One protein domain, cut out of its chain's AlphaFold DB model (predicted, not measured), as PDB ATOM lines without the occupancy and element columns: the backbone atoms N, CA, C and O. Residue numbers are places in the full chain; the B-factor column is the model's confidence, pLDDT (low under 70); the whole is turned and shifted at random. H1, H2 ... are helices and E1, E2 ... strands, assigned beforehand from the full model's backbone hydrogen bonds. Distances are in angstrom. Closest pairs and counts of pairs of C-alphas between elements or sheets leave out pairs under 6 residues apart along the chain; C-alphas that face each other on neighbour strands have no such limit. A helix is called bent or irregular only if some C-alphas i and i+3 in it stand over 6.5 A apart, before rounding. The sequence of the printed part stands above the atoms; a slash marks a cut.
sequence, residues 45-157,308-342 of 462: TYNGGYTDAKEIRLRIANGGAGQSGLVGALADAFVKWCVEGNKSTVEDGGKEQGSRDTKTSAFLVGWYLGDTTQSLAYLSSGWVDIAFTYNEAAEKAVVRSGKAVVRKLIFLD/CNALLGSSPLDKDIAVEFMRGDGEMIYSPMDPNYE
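Overview. This is residues 45 to 157 and 308 to 342 of the 462 residues of the protein "Extracellular tungstate binding" of Lentinula edodes (UniProt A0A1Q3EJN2). A strongly twisted sheet of five strands makes the core, with helices over both faces: H2 and H5 on one, H3 and H4 on the other. The two-strand hairpin E2 and E3 lies away from this sheet, beyond H5, and the last printed stretch runs off to the small helix H6, far from the core. The 148 printed residues hold six named helices and seven named strands, in the order E1 H1 H2 E2 E3 E4 H3 E5 H4 E6 E7 H5 H6, and the class is mixed, helices and strands. The large sheet is mixed, in the order E4 E1 E5 E7 E6. The whole is compact, with a radius of gyration of the C-alphas of 14.7 A, and rounded, spanning 38 by 35 by 27 A.

Along the chain. E1, residues 56 to 62, is 16.5 A long and begins at C-alpha 56 (160.225, 187.055, 126.208). H1, residues 64 to 67, is short, and H2, residues 70 to 84, is the longest helix at 21.2 A, starting at C-alpha 70 (157.325, 195.564, 110.218). E2, residues 87 to 92, measures 16.0 A and E3, residues 95 to 101, 18.2 A. E4, residues 108 to 113, is 16.1 A, H3, residues 116 to 124, is 12.2 A, and E5, residues 130 to 133, is 9.7 A. H4, residues 136 to 144, is 12.0 A. E6, residues 148 to 157, is 22.3 A and bends by 50 degrees at residue 154. E7, residues 308 to 313, is 16.0 A, and H5, residues 319 to 327, is 12.4 A. H6, residues 339 to 342, ends at C-alpha 342 (143.520, 213.192, 115.814); it is neither bent nor irregular, but only just, with C-alphas 339 and 342 at 6.2 A.

Arrangement. E4 and E6 are the edge strands of the large sheet. E4 and E1 are parallel, with N 110 and O 58 at 2.8 A; E1 and E5 are parallel, with N 61 and O 130 at 2.8 A. E7 is antiparallel to E5, with N 311 and O 131 at 2.8 A, and to E6, with N 149 and O 312 at 2.8 A. Residues 45 to 46 pair antiparallel with residues 109 to 110 of E4. E4, H3, E5 and E5, H4, E6 are split strand-helix-strand units, two strands running the same way with another strand between them, E1 and E7 in turn; both crossovers are right-handed. The three layers are H2 and H5, the sheet, and H3 and H4 on the opposite face. H3 and H4 touch at a shallow tilt of 10 degrees, the same way, closest at the C-alphas of Leu 120 and Val 142, 7.3 A. H2 and H5 are close but not clearly touching; their closest C-alphas, of Phe 78 and Phe 325, are 7.1 A apart. H1 is at the sheet's level, with a height over the sheet of 1.1 A. The hairpin E2 and E3 has N 97 and O 90 at 2.8 A; the closest C-alphas of E2 and H5 are those of Ser 88 and Glu 324, 7.7 A. In H2, H3, H4 and H5 every O i to N i+4 pair is within hydrogen-bond range; H1 and H6 are too short for one.

Size, cuts and confidence. The farthest C-alphas, of Asp 52 and Asn 340, are 43.1 A apart. Residues 158 to 307 are not printed, and C-alphas 157 and 308 are 6.9 A apart across that cut. Of the links that are printed whole, H5 to H6 is long, with 11 residues. The mean pLDDT of the printed part is 80.3; residues 87 to 100, residue 155 and residues 328 to 342 are under 70.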
ATOM      1  N   THR A  45     160.379 185.179 117.160       97.88
ATOM      2  CA  THR A  45     160.978 186.017 118.202       97.88
ATOM      3  C   THR A  45     162.034 186.952 117.614       97.88
ATOM      4  O   THR A  45     162.689 186.627 116.621       97.88
ATOM      5  N   TYR A  46     162.177 188.121 118.231       96.12
ATOM      6  CA  TYR A  46     163.102 189.192 117.854       96.12
ATOM      7  C   TYR A  46     163.924 189.601 119.074       96.12
ATOM      8  O   TYR A  46     163.427 189.514 120.198       96.12
ATOM      9  N   ASN A  47     165.175 190.002 118.870       96.31
ATOM     10  CA  ASN A  47     166.154 190.165 119.950       96.31
ATOM     11  C   ASN A  47     167.062 191.389 119.790       96.31
ATOM     12  O   ASN A  47     168.045 191.510 120.515       96.31
ATOM     13  N   GLY A  48     166.811 192.257 118.811       89.19
ATOM     14  CA  GLY A  48     167.633 193.436 118.551       89.19
ATOM     15  C   GLY A  48     169.062 193.124 118.100       89.19
ATOM     16  O   GLY A  48     169.910 194.008 118.126       89.19
ATOM     17  N   GLY A  49     169.361 191.891 117.685       93.56
ATOM     18  CA  GLY A  49     170.724 191.451 117.370       93.56
ATOM     19  C   GLY A  49     171.552 191.012 118.584       93.56
ATOM     20  O   GLY A  49     172.716 190.652 118.413       93.56
ATOM     21  N   TYR A  50     170.972 190.989 119.787       95.12
ATOM     22  CA  TYR A  50     171.634 190.527 121.008       95.12
ATOM     23  C   TYR A  50     171.408 189.024 121.211       95.12
ATOM     24  O   TYR A  50     170.287 188.557 121.431       95.12
ATOM     25  N   THR A  51     172.475 188.231 121.111       93.06
ATOM     26  CA  THR A  51     172.414 186.759 121.185       93.06
ATOM     27  C   THR A  51     172.241 186.217 122.605       93.06
ATOM     28  O   THR A  51     171.919 185.043 122.779       93.06
ATOM     29  N   ASP A  52     172.435 187.057 123.618       92.44
ATOM     30  CA  ASP A  52     172.264 186.748 125.036       92.44
ATOM     31  C   ASP A  52     170.832 186.985 125.550       92.44
ATOM     32  O   ASP A  52     170.535 186.625 126.692       92.44
ATOM     33  N   ALA A  53     169.929 187.511 124.713       93.81
ATOM     34  CA  ALA A  53     168.506 187.639 125.015       93.81
ATOM     35  C   ALA A  53     167.840 186.258 125.172       93.81
ATOM     36  O   ALA A  53     167.835 185.447 124.244       93.81
ATOM     37  N   LYS A  54     167.254 185.990 126.347       90.81
ATOM     38  CA  LYS A  54     166.680 184.668 126.682       90.81
ATOM     39  C   LYS A  54     165.194 184.680 127.012       90.81
ATOM     40  O   LYS A  54     164.524 183.675 126.798       90.81
ATOM     41  N   GLU A  55     164.685 185.778 127.554       95.06
ATOM     42  CA  GLU A  55     163.323 185.856 128.083       95.06
ATOM     43  C   GLU A  55     162.442 186.731 127.197       95.06
ATOM     44  O   GLU A  55     162.826 187.848 126.851       95.06
ATOM     45  N   ILE A  56     161.252 186.235 126.853       97.31
ATOM     46  CA  ILE A  56     160.225 187.055 126.208       97.31
ATOM     47  C   ILE A  56     159.653 188.006 127.250       97.31
ATOM     48  O   ILE A  56     159.049 187.554 128.216       97.31
ATOM     49  N   ARG A  57     159.810 189.312 127.028       97.50
ATOM     50  CA  ARG A  57     159.239 190.363 127.892       97.50
ATOM     51  C   ARG A  57     158.142 191.173 127.210       97.50
ATOM     52  O   ARG A  57     157.460 191.946 127.868       97.50
ATOM     53  N   LEU A  58     157.944 190.976 125.907       97.62
ATOM     54  CA  LEU A  58     156.876 191.621 125.154       97.62
ATOM     55  C   LEU A  58     156.276 190.660 124.128       97.62
ATOM     56  O   LEU A  58     156.998 189.999 123.383       97.62
ATOM     57  N   ARG A  59     154.949 190.593 124.081       98.44
ATOM     58  CA  ARG A  59     154.168 189.731 123.190       98.44
ATOM     59  C   ARG A  59     153.242 190.597 122.341       98.44
ATOM     60  O   ARG A  59     152.348 191.245 122.882       98.44
ATOM     61  N   ILE A  60     153.438 190.592 121.026       97.62
ATOM     62  CA  ILE A  60     152.676 191.414 120.077       97.62
ATOM     63  C   ILE A  60     151.871 190.503 119.150       97.62
ATOM     64  O   ILE A  60     152.451 189.668 118.456       97.62
ATOM     65  N   ALA A  61     150.548 190.669 119.102       97.12
ATOM     66  CA  ALA A  61     149.693 190.014 118.114       97.12
ATOM     67  C   ALA A  61     149.440 190.915 116.905       97.12
ATOM     68  O   ALA A  61     149.055 192.078 117.060       97.12
ATOM     69  N   ASN A  62     149.636 190.369 115.707       91.00
ATOM     70  CA  ASN A  62     149.279 191.025 114.454       91.00
ATOM     71  C   ASN A  62     149.272 190.039 113.275       91.00
ATOM     72  O   ASN A  62     149.965 189.021 113.298       91.00
ATOM     73  N   GLY A  63     148.547 190.392 112.213       83.12
ATOM     74  CA  GLY A  63     148.566 189.705 110.924       83.12
ATOM     75  C   GLY A  63     149.578 190.318 109.953       83.12
ATOM     76  O   GLY A  63     150.751 189.938 109.930       83.12
ATOM     77  N   GLY A  64     149.099 191.256 109.129       75.94
ATOM     78  CA  GLY A  64     149.813 191.774 107.956       75.94
ATOM     79  C   GLY A  64     151.155 192.450 108.253       75.94
ATOM     80  O   GLY A  64     152.146 192.130 107.602       75.94
ATOM     81  N   ALA A  65     151.237 193.318 109.266       77.62
ATOM     82  CA  ALA A  65     152.493 193.970 109.658       77.62
ATOM     83  C   ALA A  65     153.531 192.990 110.234       77.62
ATOM     84  O   ALA A  65     154.737 193.209 110.127       77.62
ATOM     85  N   GLY A  66     153.087 191.883 110.824       83.38
ATOM     86  CA  GLY A  66     153.967 190.789 111.207       83.38
ATOM     87  C   GLY A  66     154.532 190.057 109.990       83.38
ATOM     88  O   GLY A  66     155.744 189.868 109.873       83.38
ATOM     89  N   GLN A  67     153.662 189.720 109.036       78.12
ATOM     90  CA  GLN A  67     154.040 189.029 107.800       78.12
ATOM     91  C   GLN A  67     154.920 189.878 106.868       78.12
ATOM     92  O   GLN A  67     155.767 189.315 106.176       78.12
ATOM     93  N   SER A  68     154.758 191.205 106.861       72.38
ATOM     94  CA  SER A  68     155.603 192.128 106.088       72.38
ATOM     95  C   SER A  68     156.988 192.345 106.707       72.38
ATOM     96  O   SER A  68     157.883 192.863 106.043       72.38
ATOM     97  N   GLY A  69     157.174 191.945 107.970       76.31
ATOM     98  CA  GLY A  69     158.399 192.154 108.738       76.31
ATOM     99  C   GLY A  69     158.425 193.446 109.560       76.31
ATOM    100  O   GLY A  69     159.362 193.623 110.338       76.31
ATOM    101  N   LEU A  70     157.404 194.307 109.463       78.12
ATOM    102  CA  LEU A  70     157.325 195.564 110.218       78.12
ATOM    103  C   LEU A  70     157.340 195.333 111.737       78.12
ATOM    104  O   LEU A  70     158.110 195.988 112.433       78.12
ATOM    105  N   VAL A  71     156.570 194.367 112.256       82.75
ATOM    106  CA  VAL A  71     156.599 194.028 113.699       82.75
ATOM    107  C   VAL A  71     158.005 193.620 114.137       82.75
ATOM    108  O   VAL A  71     158.442 193.994 115.219       82.75
ATOM    109  N   GLY A  72     158.731 192.892 113.287       81.81
ATOM    110  CA  GLY A  72     160.103 192.487 113.573       81.81
ATOM    111  C   GLY A  72     161.083 193.648 113.615       81.81
ATOM    112  O   GLY A  72     161.866 193.748 114.553       81.81
ATOM    113  N   ALA A  73     161.001 194.552 112.638       80.88
ATOM    114  CA  ALA A  73     161.827 195.755 112.606       80.88
ATOM    115  C   ALA A  73     161.572 196.650 113.832       80.88
ATOM    116  O   ALA A  73     162.522 197.082 114.483       80.88
ATOM    117  N   LEU A  74     160.296 196.856 114.188       82.44
ATOM    118  CA  LEU A  74     159.898 197.602 115.385       82.44
ATOM    119  C   LEU A  74     160.381 196.921 116.671       82.44
ATOM    120  O   LEU A  74     160.866 197.575 117.587       82.44
ATOM    121  N   ALA A  75     160.278 195.597 116.750       86.44
ATOM    122  CA  ALA A  75     160.753 194.852 117.904       86.44
ATOM    123  C   ALA A  75     162.276 194.959 118.073       86.44
ATOM    124  O   ALA A  75     162.751 195.276 119.162       86.44
ATOM    125  N   ASP A  76     163.046 194.734 117.005       86.06
ATOM    126  CA  ASP A  76     164.507 194.748 117.066       86.06
ATOM    127  C   ASP A  76     165.058 196.131 117.425       86.06
ATOM    128  O   ASP A  76     165.967 196.236 118.253       86.06
ATOM    129  N   ALA A  77     164.525 197.197 116.827       84.38
ATOM    130  CA  ALA A  77     164.992 198.540 117.150       84.38
ATOM    131  C   ALA A  77     164.517 199.008 118.539       84.38
ATOM    132  O   ALA A  77     165.277 199.692 119.220       84.38
ATOM    133  N   PHE A  78     163.364 198.543 119.032       87.38
ATOM    134  CA  PHE A  78     162.950 198.803 120.412       87.38
ATOM    135  C   PHE A  78     163.866 198.112 121.432       87.38
ATOM    136  O   PHE A  78     164.307 198.744 122.389       87.38
ATOM    137  N   VAL A  79     164.217 196.838 121.207       87.12
ATOM    138  CA  VAL A  79     165.155 196.118 122.086       87.12
ATOM    139  C   VAL A  79     166.504 196.838 122.141       87.12
ATOM    140  O   VAL A  79     167.016 197.066 123.235       87.12
ATOM    141  N   LYS A  80     167.058 197.250 120.991       87.19
ATOM    142  CA  LYS A  80     168.298 198.050 120.937       87.19
ATOM    143  C   LYS A  80     168.179 199.335 121.740       87.19
ATOM    144  O   LYS A  80     169.011 199.590 122.605       87.19
ATOM    145  N   TRP A  81     167.107 200.085 121.512       85.44
ATOM    146  CA  TRP A  81     166.883 201.358 122.179       85.44
ATOM    147  C   TRP A  81     166.821 201.220 123.710       85.44
ATOM    148  O   TRP A  81     167.418 202.035 124.416       85.44
ATOM    149  N   CYS A  82     166.176 200.166 124.225       87.00
ATOM    150  CA  CYS A  82     166.157 199.865 125.658       87.00
ATOM    151  C   CYS A  82     167.520 199.394 126.189       87.00
ATOM    152  O   CYS A  82     167.903 199.746 127.298       87.00
ATOM    153  N   VAL A  83     168.277 198.586 125.443       89.69
ATOM    154  CA  VAL A  83     169.585 198.080 125.908       89.69
ATOM    155  C   VAL A  83     170.637 199.193 125.966       89.69
ATOM    156  O   VAL A  83     171.466 199.224 126.880       89.69
ATOM    157  N   GLU A  84     170.585 200.139 125.030       87.38
ATOM    158  CA  GLU A  84     171.501 201.283 124.954       87.38
ATOM    159  C   GLU A  84     171.278 202.321 126.072       87.38
ATOM    160  O   GLU A  84     172.180 203.109 126.355       87.38
ATOM    161  N   GLY A  85     170.138 202.274 126.775       79.00
ATOM    162  CA  GLY A  85     169.845 203.163 127.905       79.00
ATOM    163  C   GLY A  85     169.444 204.572 127.479       79.00
ATOM    164  O   GLY A  85     169.913 205.563 128.043       79.00
ATOM    165  N   ASN A  86     168.605 204.661 126.449       74.00
ATOM    166  CA  ASN A  86     168.051 205.929 125.994       74.00
ATOM    167  C   ASN A  86     167.074 206.522 127.028       74.00
ATOM    168  O   ASN A  86     166.613 205.853 127.954       74.00
ATOM    169  N   LYS A  87     166.758 207.812 126.891       68.44
ATOM    170  CA  LYS A  87     165.796 208.485 127.772       68.44
ATOM    171  C   LYS A  87     164.398 208.452 127.163       68.44
ATOM    172  O   LYS A  87     164.219 208.879 126.031       68.44
ATOM    173  N   SER A  88     163.434 207.988 127.950       65.50
ATOM    174  CA  SER A  88     161.996 208.108 127.685       65.50
ATOM    175  C   SER A  88     161.468 209.394 128.306       65.50
ATOM    176  O   SER A  88     161.775 209.663 129.474       65.50
ATOM    177  N   THR A  89     160.684 210.174 127.568       63.97
ATOM    178  CA  THR A  89     160.003 211.369 128.076       63.97
ATOM    179  C   THR A  89     158.660 210.976 128.675       63.97
ATOM    180  O   THR A  89     157.796 210.394 128.028       63.97
ATOM    181  N   VAL A  90     158.457 211.274 129.955       59.00
ATOM    182  CA  VAL A  90     157.162 211.032 130.592       59.00
ATOM    183  C   VAL A  90     156.300 212.269 130.395       59.00
ATOM    184  O   VAL A  90     156.529 213.288 131.046       59.00
ATOM    185  N   GLU A  91     155.307 212.173 129.515       59.00
ATOM    186  CA  GLU A  91     154.277 213.199 129.355       59.00
ATOM    187  C   GLU A  91     152.963 212.768 130.019       59.00
ATOM    188  O   GLU A  91     152.477 211.655 129.806       59.00
ATOM    189  N   ASP A  92     152.374 213.669 130.808       47.94
ATOM    190  CA  ASP A  92     151.003 213.557 131.316       47.94
ATOM    191  C   ASP A  92     150.235 214.824 130.925       47.94
ATOM    192  O   ASP A  92     150.637 215.943 131.258       47.94
ATOM    193  N   GLY A  93     149.167 214.670 130.142       46.31
ATOM    194  CA  GLY A  93     148.369 215.799 129.648       46.31
ATOM    195  C   GLY A  93     149.163 216.851 128.854       46.31
ATOM    196  O   GLY A  93     148.844 218.037 128.942       46.31
ATOM    197  N   GLY A  94     150.207 216.441 128.120       45.50
ATOM    198  CA  GLY A  94     151.040 217.330 127.295       45.50
ATOM    199  C   GLY A  94     152.059 218.168 128.077       45.50
ATOM    200  O   GLY A  94     152.510 219.204 127.588       45.50
ATOM    201  N   LYS A  95     152.400 217.769 129.310       43.09
ATOM    202  CA  LYS A  95     153.471 218.389 130.101       43.09
ATOM    203  C   LYS A  95     154.553 217.364 130.424       43.09
ATOM    204  O   LYS A  95     154.258 216.326 131.013       43.09
ATOM    205  N   GLU A  96     155.796 217.695 130.081       58.31
ATOM    206  CA  GLU A  96     156.977 216.899 130.421       58.31
ATOM    207  C   GLU A  96     157.144 216.852 131.949       58.31
ATOM    208  O   GLU A  96     157.313 217.877 132.614       58.31
ATOM    209  N   GLN A  97     157.048 215.651 132.517       57.84
ATOM    210  CA  GLN A  97     157.102 215.404 133.960       57.84
ATOM    211  C   GLN A  97     158.449 214.812 134.409       57.84
ATOM    212  O   GLN A  97     158.713 214.717 135.609       57.84
ATOM    213  N   GLY A  98     159.320 214.449 133.461       62.50
ATOM    214  CA  GLY A  98     160.680 213.963 133.695       62.50
ATOM    215  C   GLY A  98     161.142 212.946 132.646       62.50
ATOM    216  O   GLY A  98     160.382 212.557 131.763       62.50
ATOM    217  N   SER A  99     162.390 212.480 132.770       63.75
ATOM    218  CA  SER A  99     162.964 211.440 131.904       63.75
ATOM    219  C   SER A  99     163.174 210.126 132.660       63.75
ATOM    220  O   SER A  99     163.772 210.148 133.740       63.75
ATOM    221  N   ARG A 100     162.765 208.985 132.092       68.69
ATOM    222  CA  ARG A 100     163.062 207.641 132.627       68.69
ATOM    223  C   ARG A 100     164.231 207.018 131.861       68.69
ATOM    224  O   ARG A 100     164.269 207.096 130.637       68.69
ATOM    225  N   ASP A 101     165.169 206.405 132.584       73.69
ATOM    226  CA  ASP A 101     166.211 205.563 131.985       73.69
ATOM    227  C   ASP A 101     165.577 204.244 131.525       73.69
ATOM    228  O   ASP A 101     164.905 203.568 132.313       73.69
ATOM    229  N   THR A 102     165.744 203.906 130.249       76.06
ATOM    230  CA  THR A 102     165.156 202.701 129.646       76.06
ATOM    231  C   THR A 102     166.103 201.512 129.679       76.06
ATOM    232  O   THR A 102     165.729 200.418 129.246       76.06
ATOM    233  N   LYS A 103     167.306 201.709 130.242       87.25
ATOM    234  CA  LYS A 103     168.368 200.714 130.296       87.25
ATOM    235  C   LYS A 103     167.886 199.401 130.887       87.25
ATOM    236  O   LYS A 103     167.488 199.306 132.049       87.25
ATOM    237  N   THR A 104     168.009 198.351 130.091       88.12
ATOM    238  CA  THR A 104     167.666 196.994 130.504       88.12
ATOM    239  C   THR A 104     168.606 195.963 129.881       88.12
ATOM    240  O   THR A 104     169.318 196.253 128.923       88.12
ATOM    241  N   SER A 105     168.652 194.753 130.441       91.88
ATOM    242  CA  SER A 105     169.326 193.625 129.792       91.88
ATOM    243  C   SER A 105     168.562 193.208 128.538       91.88
ATOM    244  O   SER A 105     167.333 193.285 128.526       91.88
ATOM    245  N   ALA A 106     169.264 192.702 127.524       95.12
ATOM    246  CA  ALA A 106     168.637 192.235 126.293       95.12
ATOM    247  C   ALA A 106     167.503 191.224 126.560       95.12
ATOM    248  O   ALA A 106     167.598 190.360 127.436       95.12
ATOM    249  N   PHE A 107     166.418 191.344 125.797       96.94
ATOM    250  CA  PHE A 107     165.203 190.545 125.948       96.94
ATOM    251  C   PHE A 107     164.605 190.195 124.586       96.94
ATOM    252  O   PHE A 107     164.983 190.756 123.559       96.94
ATOM    253  N   LEU A 108     163.684 189.234 124.587       98.25
ATOM    254  CA  LEU A 108     162.969 188.798 123.400       98.25
ATOM    255  C   LEU A 108     161.612 189.501 123.293       98.25
ATOM    256  O   LEU A 108     160.889 189.672 124.279       98.25
ATOM    257  N   VAL A 109     161.235 189.830 122.063       97.88
ATOM    258  CA  VAL A 109     159.867 190.199 121.690       97.88
ATOM    259  C   VAL A 109     159.282 189.058 120.865       97.88
ATOM    260  O   VAL A 109     159.855 188.665 119.850       97.88
ATOM    261  N   GLY A 110     158.153 188.502 121.299       98.06
ATOM    262  CA  GLY A 110     157.429 187.459 120.577       98.06
ATOM    263  C   GLY A 110     156.327 188.050 119.703       98.06
ATOM    264  O   GLY A 110     155.442 188.734 120.214       98.06
ATOM    265  N   TRP A 111     156.344 187.755 118.405       98.00
ATOM    266  CA  TRP A 111     155.227 188.030 117.504       98.00
ATOM    267  C   TRP A 111     154.317 186.809 117.385       98.00
ATOM    268  O   TRP A 111     154.782 185.698 117.138       98.00
ATOM    269  N   TYR A 112     153.016 187.042 117.521       97.44
ATOM    270  CA  TYR A 112     151.955 186.051 117.424       97.44
ATOM    271  C   TYR A 112     151.075 186.388 116.218       97.44
ATOM    272  O   TYR A 112     150.465 187.459 116.157       97.44
ATOM    273  N   LEU A 113     151.025 185.486 115.239       91.00
ATOM    274  CA  LEU A 113     150.195 185.656 114.053       91.00
ATOM    275  C   LEU A 113     148.708 185.595 114.424       91.00
ATOM    276  O   LEU A 113     148.250 184.614 115.005       91.00
ATOM    277  N   GLY A 114     147.947 186.616 114.034       87.19
ATOM    278  CA  GLY A 114     146.491 186.611 114.158       87.19
ATOM    279  C   GLY A 114     145.833 187.722 113.347       87.19
ATOM    280  O   GLY A 114     146.389 188.810 113.213       87.19
ATOM    281  N   ASP A 115     144.639 187.478 112.809       83.62
ATOM    282  CA  ASP A 115     143.811 188.556 112.251       83.62
ATOM    283  C   ASP A 115     143.331 189.533 113.351       83.62
ATOM    284  O   ASP A 115     143.685 189.398 114.524       83.62
ATOM    285  N   THR A 116     142.538 190.553 112.998       85.19
ATOM    286  CA  THR A 116     142.033 191.524 113.991       85.19
ATOM    287  C   THR A 116     141.207 190.855 115.093       85.19
ATOM    288  O   THR A 116     141.391 191.164 116.268       85.19
ATOM    289  N   THR A 117     140.345 189.899 114.745       85.75
ATOM    290  CA  THR A 117     139.499 189.196 115.717       85.75
ATOM    291  C   THR A 117     140.345 188.325 116.642       85.75
ATOM    292  O   THR A 117     140.193 188.380 117.862       85.75
ATOM    293  N   GLN A 118     141.275 187.556 116.075       90.44
ATOM    294  CA  GLN A 118     142.185 186.701 116.833       90.44
ATOM    295  C   GLN A 118     143.104 187.522 117.741       90.44
ATOM    296  O   GLN A 118     143.220 187.212 118.923       90.44
ATOM    297  N   SER A 119     143.693 188.606 117.232       94.31
ATOM    298  CA  SER A 119     144.609 189.462 117.998       94.31
ATOM    299  C   SER A 119     143.916 190.094 119.207       94.31
ATOM    300  O   SER A 119     144.454 190.066 120.313       94.31
ATOM    301  N   LEU A 120     142.685 190.591 119.035       94.00
ATOM    302  CA  LEU A 120     141.880 191.120 120.141       94.00
ATOM    303  C   LEU A 120     141.461 190.031 121.139       94.00
ATOM    304  O   LEU A 120     141.409 190.291 122.344       94.00
ATOM    305  N   ALA A 121     141.195 188.806 120.674       94.69
ATOM    306  CA  ALA A 121     140.905 187.672 121.549       94.69
ATOM    307  C   ALA A 121     142.137 187.250 122.371       94.69
ATOM    308  O   ALA A 121     142.016 186.989 123.572       94.69
ATOM    309  N   TYR A 122     143.324 187.241 121.757       97.12
ATOM    310  CA  TYR A 122     144.589 186.961 122.439       97.12
ATOM    311  C   TYR A 122     144.878 188.020 123.503       97.12
ATOM    312  O   TYR A 122     145.230 187.674 124.633       97.12
ATOM    313  N   LEU A 123     144.657 189.298 123.173       97.44
ATOM    314  CA  LEU A 123     144.807 190.417 124.102       97.44
ATOM    315  C   LEU A 123     143.849 190.277 125.291       97.44
ATOM    316  O   LEU A 123     144.263 190.322 126.446       97.44
ATOM    317  N   SER A 124     142.569 190.019 125.008       95.88
ATOM    318  CA  SER A 124     141.518 189.881 126.026       95.88
ATOM    319  C   SER A 124     141.733 188.689 126.965       95.88
ATOM    320  O   SER A 124     141.265 188.711 128.109       95.88
ATOM    321  N   SER A 125     142.446 187.664 126.490       95.88
ATOM    322  CA  SER A 125     142.822 186.471 127.257       95.88
ATOM    323  C   SER A 125     144.141 186.632 128.025       95.88
ATOM    324  O   SER A 125     144.520 185.732 128.774       95.88
ATOM    325  N   GLY A 126     144.861 187.748 127.850       95.75
ATOM    326  CA  GLY A 126     146.185 187.968 128.444       95.75
ATOM    327  C   GLY A 126     147.301 187.126 127.811       95.75
ATOM    328  O   GLY A 126     148.373 186.960 128.400       95.75
ATOM    329  N   TRP A 127     147.062 186.560 126.625       96.50
ATOM    330  CA  TRP A 127     148.036 185.738 125.898       96.50
ATOM    331  C   TRP A 127     149.067 186.576 125.146       96.50
ATOM    332  O   TRP A 127     150.180 186.109 124.907       96.50
ATOM    333  N   VAL A 128     148.719 187.821 124.828       98.38
ATOM    334  CA  VAL A 128     149.632 188.842 124.310       98.38
ATOM    335  C   VAL A 128     149.477 190.133 125.102       98.38
ATOM    336  O   VAL A 128     148.474 190.332 125.787       98.38
ATOM    337  N   ASP A 129     150.479 190.997 125.007       98.25
ATOM    338  CA  ASP A 129     150.539 192.266 125.731       98.25
ATOM    339  C   ASP A 129     149.980 193.405 124.884       98.25
ATOM    340  O   ASP A 129     149.304 194.290 125.404       98.25
ATOM    341  N   ILE A 130     150.248 193.359 123.577       97.75
ATOM    342  CA  ILE A 130     149.837 194.373 122.611       97.75
ATOM    343  C   ILE A 130     149.200 193.696 121.397       97.75
ATOM    344  O   ILE A 130     149.696 192.677 120.915       97.75
ATOM    345  N   ALA A 131     148.113 194.267 120.882       96.81
ATOM    346  CA  ALA A 131     147.519 193.872 119.607       96.81
ATOM    347  C   ALA A 131     147.570 195.041 118.622       96.81
ATOM    348  O   ALA A 131     147.113 196.132 118.949       96.81
ATOM    349  N   PHE A 132     148.108 194.813 117.423       92.19
ATOM    350  CA  PHE A 132     148.018 195.759 116.309       92.19
ATOM    351  C   PHE A 132     146.843 195.368 115.415       92.19
ATOM    352  O   PHE A 132     146.844 194.276 114.834       92.19
ATOM    353  N   THR A 133     145.848 196.240 115.307       89.88
ATOM    354  CA  THR A 133     144.558 195.950 114.673       89.88
ATOM    355  C   THR A 133     144.091 197.083 113.771       89.88
ATOM    356  O   THR A 133     144.667 198.166 113.770       89.88
ATOM    357  N   TYR A 134     143.052 196.807 112.982       84.88
ATOM    358  CA  TYR A 134     142.592 197.679 111.898       84.88
ATOM    359  C   TYR A 134     141.060 197.855 111.906       84.88
ATOM    360  O   TYR A 134     140.440 198.006 110.855       84.88
ATOM    361  N   ASN A 135     140.408 197.731 113.068       84.94
ATOM    362  CA  ASN A 135     138.948 197.841 113.179       84.94
ATOM    363  C   ASN A 135     138.567 198.637 114.423       84.94
ATOM    364  O   ASN A 135     138.446 198.093 115.520       84.94
ATOM    365  N   GLU A 136     138.297 199.919 114.222       82.69
ATOM    366  CA  GLU A 136     137.965 200.852 115.291       82.69
ATOM    367  C   GLU A 136     136.779 200.409 116.157       82.69
ATOM    368  O   GLU A 136     136.834 200.528 117.383       82.69
ATOM    369  N   ALA A 137     135.719 199.861 115.561       82.06
ATOM    370  CA  ALA A 137     134.543 199.433 116.315       82.06
ATOM    371  C   ALA A 137     134.877 198.275 117.274       82.06
ATOM    372  O   ALA A 137     134.487 198.303 118.446       82.06
ATOM    373  N   ALA A 138     135.635 197.283 116.799       83.31
ATOM    374  CA  ALA A 138     136.080 196.153 117.614       83.31
ATOM    375  C   ALA A 138     137.072 196.594 118.703       83.31
ATOM    376  O   ALA A 138     136.985 196.158 119.850       83.31
ATOM    377  N   GLU A 139     137.975 197.510 118.366       85.56
ATOM    378  CA  GLU A 139     138.949 198.085 119.292       85.56
ATOM    379  C   GLU A 139     138.265 198.840 120.433       85.56
ATOM    380  O   GLU A 139     138.525 198.561 121.606       85.56
ATOM    381  N   LYS A 140     137.336 199.748 120.104       85.69
ATOM    382  CA  LYS A 140     136.539 200.490 121.091       85.69
ATOM    383  C   LYS A 140     135.746 199.542 121.989       85.69
ATOM    384  O   LYS A 140     135.685 199.764 123.195       85.69
ATOM    385  N   ALA A 141     135.195 198.455 121.444       84.38
ATOM    386  CA  ALA A 141     134.494 197.454 122.245       84.38
ATOM    387  C   ALA A 141     135.413 196.777 123.278       84.38
ATOM    388  O   ALA A 141     135.026 196.623 124.439       84.38
ATOM    389  N   VAL A 142     136.644 196.425 122.896       86.56
ATOM    390  CA  VAL A 142     137.629 195.828 123.815       86.56
ATOM    391  C   VAL A 142     138.084 196.832 124.878       86.56
ATOM    392  O   VAL A 142     138.176 196.464 126.052       86.56
ATOM    393  N   VAL A 143     138.286 198.103 124.516       83.69
ATOM    394  CA  VAL A 143     138.598 199.176 125.478       83.69
ATOM    395  C   VAL A 143     137.455 199.371 126.479       83.69
ATOM    396  O   VAL A 143     137.690 199.303 127.684       83.69
ATOM    397  N   ARG A 144     136.203 199.507 126.016       89.81
ATOM    398  CA  ARG A 144     135.020 199.630 126.895       89.81
ATOM    399  C   ARG A 144     134.851 198.439 127.836       89.81
ATOM    400  O   ARG A 144     134.362 198.597 128.948       89.81
ATOM    401  N   SER A 145     135.274 197.247 127.412       89.06
ATOM    402  CA  SER A 145     135.239 196.043 128.252       89.06
ATOM    403  C   SER A 145     136.319 196.008 129.348       89.06
ATOM    404  O   SER A 145     136.344 195.081 130.156       89.06
ATOM    405  N   GLY A 146     137.234 196.986 129.369       89.12
ATOM    406  CA  GLY A 146     138.350 197.067 130.316       89.12
ATOM    407  C   GLY A 146     139.475 196.065 130.045       89.12
ATOM    408  O   GLY A 146     140.359 195.891 130.882       89.12
ATOM    409  N   LYS A 147     139.450 195.382 128.893       92.69
ATOM    410  CA  LYS A 147     140.468 194.402 128.483       92.69
ATOM    411  C   LYS A 147     141.679 195.040 127.809       92.69
ATOM    412  O   LYS A 147     142.765 194.464 127.852       92.69
ATOM    413  N   ALA A 148     141.505 196.232 127.247       91.44
ATOM    414  CA  ALA A 148     142.586 197.105 126.815       91.44
ATOM    415  C   ALA A 148     142.536 198.421 127.599       91.44
ATOM    416  O   ALA A 148     141.453 198.927 127.887       91.44
ATOM    417  N   VAL A 149     143.705 198.958 127.943       86.62
ATOM    418  CA  VAL A 149     143.855 200.185 128.751       86.62
ATOM    419  C   VAL A 149     144.342 201.382 127.941       86.62
ATOM    420  O   VAL A 149     144.166 202.516 128.367       86.62
ATOM    421  N   VAL A 150     144.938 201.139 126.772       85.56
ATOM    422  CA  VAL A 150     145.368 202.176 125.826       85.56
ATOM    423  C   VAL A 150     145.012 201.714 124.421       85.56
ATOM    424  O   VAL A 150     145.193 200.539 124.100       85.56
ATOM    425  N   ARG A 151     144.541 202.647 123.590       86.12
ATOM    426  CA  ARG A 151     144.403 202.506 122.138       86.12
ATOM    427  C   ARG A 151     145.108 203.694 121.493       86.12
ATOM    428  O   ARG A 151     144.776 204.826 121.828       86.12
ATOM    429  N   LYS A 152     146.057 203.440 120.596       79.81
ATOM    430  CA  LYS A 152     146.858 204.482 119.942       79.81
ATOM    431  C   LYS A 152     147.033 204.169 118.462       79.81
ATOM    432  O   LYS A 152     147.349 203.026 118.133       79.81
ATOM    433  N   LEU A 153     146.863 205.163 117.593       77.81
ATOM    434  CA  LEU A 153     147.215 205.038 116.179       77.81
ATOM    435  C   LEU A 153     148.741 204.926 116.051       77.81
ATOM    436  O   LEU A 153     149.460 205.751 116.608       77.81
ATOM    437  N   ILE A 154     149.236 203.900 115.356       70.50
ATOM    438  CA  ILE A 154     150.684 203.631 115.257       70.50
ATOM    439  C   ILE A 154     151.249 203.751 113.844       70.50
ATOM    440  O   ILE A 154     152.431 204.033 113.689       70.50
ATOM    441  N   PHE A 155     150.437 203.530 112.812       69.12
ATOM    442  CA  PHE A 155     150.775 203.856 111.429       69.12
ATOM    443  C   PHE A 155     149.513 203.848 110.568       69.12
ATOM    444  O   PHE A 155     148.500 203.234 110.914       69.12
ATOM    445  N   LEU A 156     149.599 204.509 109.418       72.75
ATOM    446  CA  LEU A 156     148.601 204.423 108.363       72.75
ATOM    447  C   LEU A 156     149.134 203.497 107.276       72.75
ATOM    448  O   LEU A 156     150.176 203.753 106.675       72.75
ATOM    449  N   ASP A 157     148.427 202.401 107.054       74.81
ATOM    450  CA  ASP A 157     148.585 201.606 105.846       74.81
ATOM    451  C   ASP A 157     147.541 202.057 104.812       74.81
ATOM    452  O   ASP A 157     146.647 202.849 105.118       74.81
ATOM    453  N   CYS A 308     146.187 201.543 111.411       81.44
ATOM    454  CA  CYS A 308     146.603 200.523 112.357       81.44
ATOM    455  C   CYS A 308     146.690 201.117 113.759       81.44
ATOM    456  O   CYS A 308     147.470 202.041 114.002       81.44
ATOM    457  N   ASN A 309     145.927 200.556 114.693       84.62
ATOM    458  CA  ASN A 309     145.978 200.929 116.097       84.62
ATOM    459  C   ASN A 309     146.680 199.848 116.911       84.62
ATOM    460  O   ASN A 309     146.434 198.658 116.728       84.62
ATOM    461  N   ALA A 310     147.508 200.265 117.860       88.62
ATOM    462  CA  ALA A 310     147.997 199.409 118.923       88.62
ATOM    463  C   ALA A 310     147.066 199.487 120.133       88.62
ATOM    464  O   ALA A 310     146.680 200.574 120.572       88.62
ATOM    465  N   LEU A 311     146.740 198.326 120.690       93.56
ATOM    466  CA  LEU A 311     145.983 198.187 121.923       93.56
ATOM    467  C   LEU A 311     146.855 197.530 122.977       93.56
ATOM    468  O   LEU A 311     147.322 196.412 122.769       93.56
ATOM    469  N   LEU A 312     147.028 198.204 124.111       94.69
ATOM    470  CA  LEU A 312     147.723 197.663 125.275       94.69
ATOM    471  C   LEU A 312     146.729 196.912 126.158       94.69
ATOM    472  O   LEU A 312     145.744 197.496 126.616       94.69
ATOM    473  N   GLY A 313     146.999 195.638 126.422       93.19
ATOM    474  CA  GLY A 313     146.181 194.800 127.290       93.19
ATOM    475  C   GLY A 313     146.201 195.279 128.742       93.19
ATOM    476  O   GLY A 313     147.144 195.921 129.197       93.19
ATOM    477  N   SER A 314     145.165 194.941 129.508       92.75
ATOM    478  CA  SER A 314     145.035 195.356 130.915       92.75
ATOM    479  C   SER A 314     146.034 194.695 131.870       92.75
ATOM    480  O   SER A 314     146.161 195.102 133.026       92.75
ATOM    481  N   SER A 315     146.703 193.626 131.441       92.75
ATOM    482  CA  SER A 315     147.618 192.835 132.273       92.75
ATOM    483  C   SER A 315     148.783 192.294 131.437       92.75
ATOM    484  O   SER A 315     148.853 191.086 131.203       92.75
ATOM    485  N   PRO A 316     149.667 193.179 130.935       94.12
ATOM    486  CA  PRO A 316     150.833 192.766 130.165       94.12
ATOM    487  C   PRO A 316     151.818 191.972 131.038       94.12
ATOM    488  O   PRO A 316     151.884 192.171 132.252       94.12
ATOM    489  N   LEU A 317     152.593 191.095 130.399       95.06
ATOM    490  CA  LEU A 317     153.626 190.255 131.005       95.06
ATOM    491  C   LEU A 317     154.672 191.098 131.738       95.06
ATOM    492  O   LEU A 317     154.969 190.847 132.902       95.06
ATOM    493  N   ASP A 318     155.178 192.119 131.053       95.06
ATOM    494  CA  ASP A 318     156.047 193.139 131.615       95.06
ATOM    495  C   ASP A 318     155.424 194.512 131.364       95.06
ATOM    496  O   ASP A 318     155.400 195.025 130.242       95.06
ATOM    497  N   LYS A 319     154.867 195.098 132.425       91.56
ATOM    498  CA  LYS A 319     154.144 196.368 132.333       91.56
ATOM    499  C   LYS A 319     155.047 197.525 131.926       91.56
ATOM    500  O   LYS A 319     154.598 198.373 131.161       91.56
ATOM    501  N   ASP A 320     156.276 197.569 132.427       88.69
ATOM    502  CA  ASP A 320     157.188 198.667 132.123       88.69
ATOM    503  C   ASP A 320     157.604 198.618 130.653       88.69
ATOM    504  O   ASP A 320     157.493 199.623 129.959       88.69
ATOM    505  N   ILE A 321     157.976 197.436 130.153       90.50
ATOM    506  CA  ILE A 321     158.360 197.251 128.749       90.50
ATOM    507  C   ILE A 321     157.184 197.513 127.801       90.50
ATOM    508  O   ILE A 321     157.348 198.204 126.797       90.50
ATOM    509  N   ALA A 322     155.988 197.002 128.107       90.50
ATOM    510  CA  ALA A 322     154.828 197.174 127.234       90.50
ATOM    511  C   ALA A 322     154.335 198.628 127.180       90.50
ATOM    512  O   ALA A 322     153.989 199.118 126.106       90.50
ATOM    513  N   VAL A 323     154.325 199.340 128.314       86.56
ATOM    514  CA  VAL A 323     153.996 200.774 128.340       86.56
ATOM    515  C   VAL A 323     155.050 201.577 127.584       86.56
ATOM    516  O   VAL A 323     154.689 202.470 126.823       86.56
ATOM    517  N   GLU A 324     156.330 201.245 127.752       85.12
ATOM    518  CA  GLU A 324     157.417 201.941 127.067       85.12
ATOM    519  C   GLU A 324     157.341 201.775 125.548       85.12
ATOM    520  O   GLU A 324     157.418 202.754 124.810       85.12
ATOM    521  N   PHE A 325     157.061 200.557 125.079       85.00
ATOM    522  CA  PHE A 325     156.827 200.295 123.661       85.00
ATOM    523  C   PHE A 325     155.676 201.146 123.097       85.00
ATOM    524  O   PHE A 325     155.756 201.633 121.974       85.00
ATOM    525  N   MET A 326     154.610 201.366 123.877       80.31
ATOM    526  CA  MET A 326     153.445 202.157 123.455       80.31
ATOM    527  C   MET A 326     153.692 203.678 123.428       80.31
ATOM    528  O   MET A 326     152.972 204.397 122.723       80.31
ATOM    529  N   ARG A 327     154.687 204.196 124.164       74.81
ATOM    530  CA  ARG A 327     155.018 205.635 124.173       74.81
ATOM    531  C   ARG A 327     155.578 206.091 122.833       74.81
ATOM    532  O   ARG A 327     155.040 207.025 122.245       74.81
ATOM    533  N   GLY A 328     156.536 205.348 122.285       59.38
ATOM    534  CA  GLY A 328     157.074 205.616 120.951       59.38
ATOM    535  C   GLY A 328     158.063 206.785 120.877       59.38
ATOM    536  O   GLY A 328     158.320 207.261 119.775       59.38
ATOM    537  N   ASP A 329     158.632 207.213 122.011       53.81
ATOM    538  CA  ASP A 329     159.563 208.354 122.110       53.81
ATOM    539  C   ASP A 329     160.887 208.138 121.368       53.81
ATOM    540  O   ASP A 329     161.595 209.085 121.038       53.81
ATOM    541  N   GLY A 330     161.239 206.889 121.072       41.53
ATOM    542  CA  GLY A 330     162.392 206.590 120.237       41.53
ATOM    543  C   GLY A 330     162.024 206.550 118.764       41.53
ATOM    544  O   GLY A 330     162.085 205.460 118.244       41.53
ATOM    545  N   GLU A 331     161.596 207.645 118.117       37.97
ATOM    546  CA  GLU A 331     161.393 207.811 116.644       37.97
ATOM    547  C   GLU A 331     160.648 206.689 115.863       37.97
ATOM    548  O   GLU A 331     160.508 206.740 114.644       37.97
ATOM    549  N   MET A 332     160.137 205.660 116.534       43.75
ATOM    550  CA  MET A 332     159.815 204.359 115.938       43.75
ATOM    551  C   MET A 332     158.338 204.218 115.593       43.75
ATOM    552  O   MET A 332     157.958 203.331 114.835       43.75
ATOM    553  N   ILE A 333     157.503 205.079 116.177       40.66
ATOM    554  CA  ILE A 333     156.040 205.061 116.035       40.66
ATOM    555  C   ILE A 333     155.510 206.440 115.591       40.66
ATOM    556  O   ILE A 333     154.330 206.589 115.294       40.66
ATOM    557  N   TYR A 334     156.374 207.453 115.469       29.98
ATOM    558  CA  TYR A 334     155.979 208.797 115.051       29.98
ATOM    559  C   TYR A 334     156.351 209.057 113.588       29.98
ATOM    560  O   TYR A 334     157.466 209.459 113.270       29.98
ATOM    561  N   SER A 335     155.381 208.896 112.687       28.66
ATOM    562  CA  SER A 335     155.300 209.804 111.541       28.66
ATOM    563  C   SER A 335     154.399 210.954 111.993       28.66
ATOM    564  O   SER A 335     153.244 210.687 112.334       28.66
ATOM    565  N   PRO A 336     154.897 212.198 112.106       28.27
ATOM    566  CA  PRO A 336     154.076 213.310 112.550       28.27
ATOM    567  C   PRO A 336     153.033 213.595 111.467       28.27
ATOM    568  O   PRO A 336     153.315 214.274 110.484       28.27
ATOM    569  N   MET A 337     151.821 213.070 111.637       30.17
ATOM    570  CA  MET A 337     150.645 213.780 111.156       30.17
ATOM    571  C   MET A 337     150.273 214.813 112.211       30.17
ATOM    572  O   MET A 337     150.381 214.554 113.409       30.17
ATOM    573  N   ASP A 338     149.911 215.993 111.720       31.66
ATOM    574  CA  ASP A 338     149.425 217.156 112.453       31.66
ATOM    575  C   ASP A 338     148.713 216.771 113.773       31.66
ATOM    576  O   ASP A 338     147.824 215.920 113.748       31.66
ATOM    577  N   PRO A 339     149.031 217.386 114.927       33.38
ATOM    578  CA  PRO A 339     148.232 217.261 116.152       33.38
ATOM    579  C   PRO A 339     146.735 217.567 115.950       33.38
ATOM    580  O   PRO A 339     145.897 217.158 116.756       33.38
ATOM    581  N   ASN A 340     146.375 218.265 114.870       32.69
ATOM    582  CA  ASN A 340     144.994 218.462 114.446       32.69
ATOM    583  C   ASN A 340     144.381 217.244 113.735       32.69
ATOM    584  O   ASN A 340     143.170 217.200 113.611       32.69
ATOM    585  N   TYR A 341     145.144 216.226 113.336       34.69
ATOM    586  CA  TYR A 341     144.658 215.040 112.620       34.69
ATOM    587  C   TYR A 341     143.918 214.043 113.532       34.69
ATOM    588  O   TYR A 341     142.899 213.480 113.131       34.69
ATOM    589  N   GLU A 342     144.343 213.878 114.794       33.56
ATOM    590  CA  GLU A 342     143.520 213.192 115.814       33.56
ATOM    591  C   GLU A 342     142.267 214.010 116.163       33.56
ATOM    592  O   GLU A 342     141.200 213.443 116.422       33.56
TER     593      GLU A 342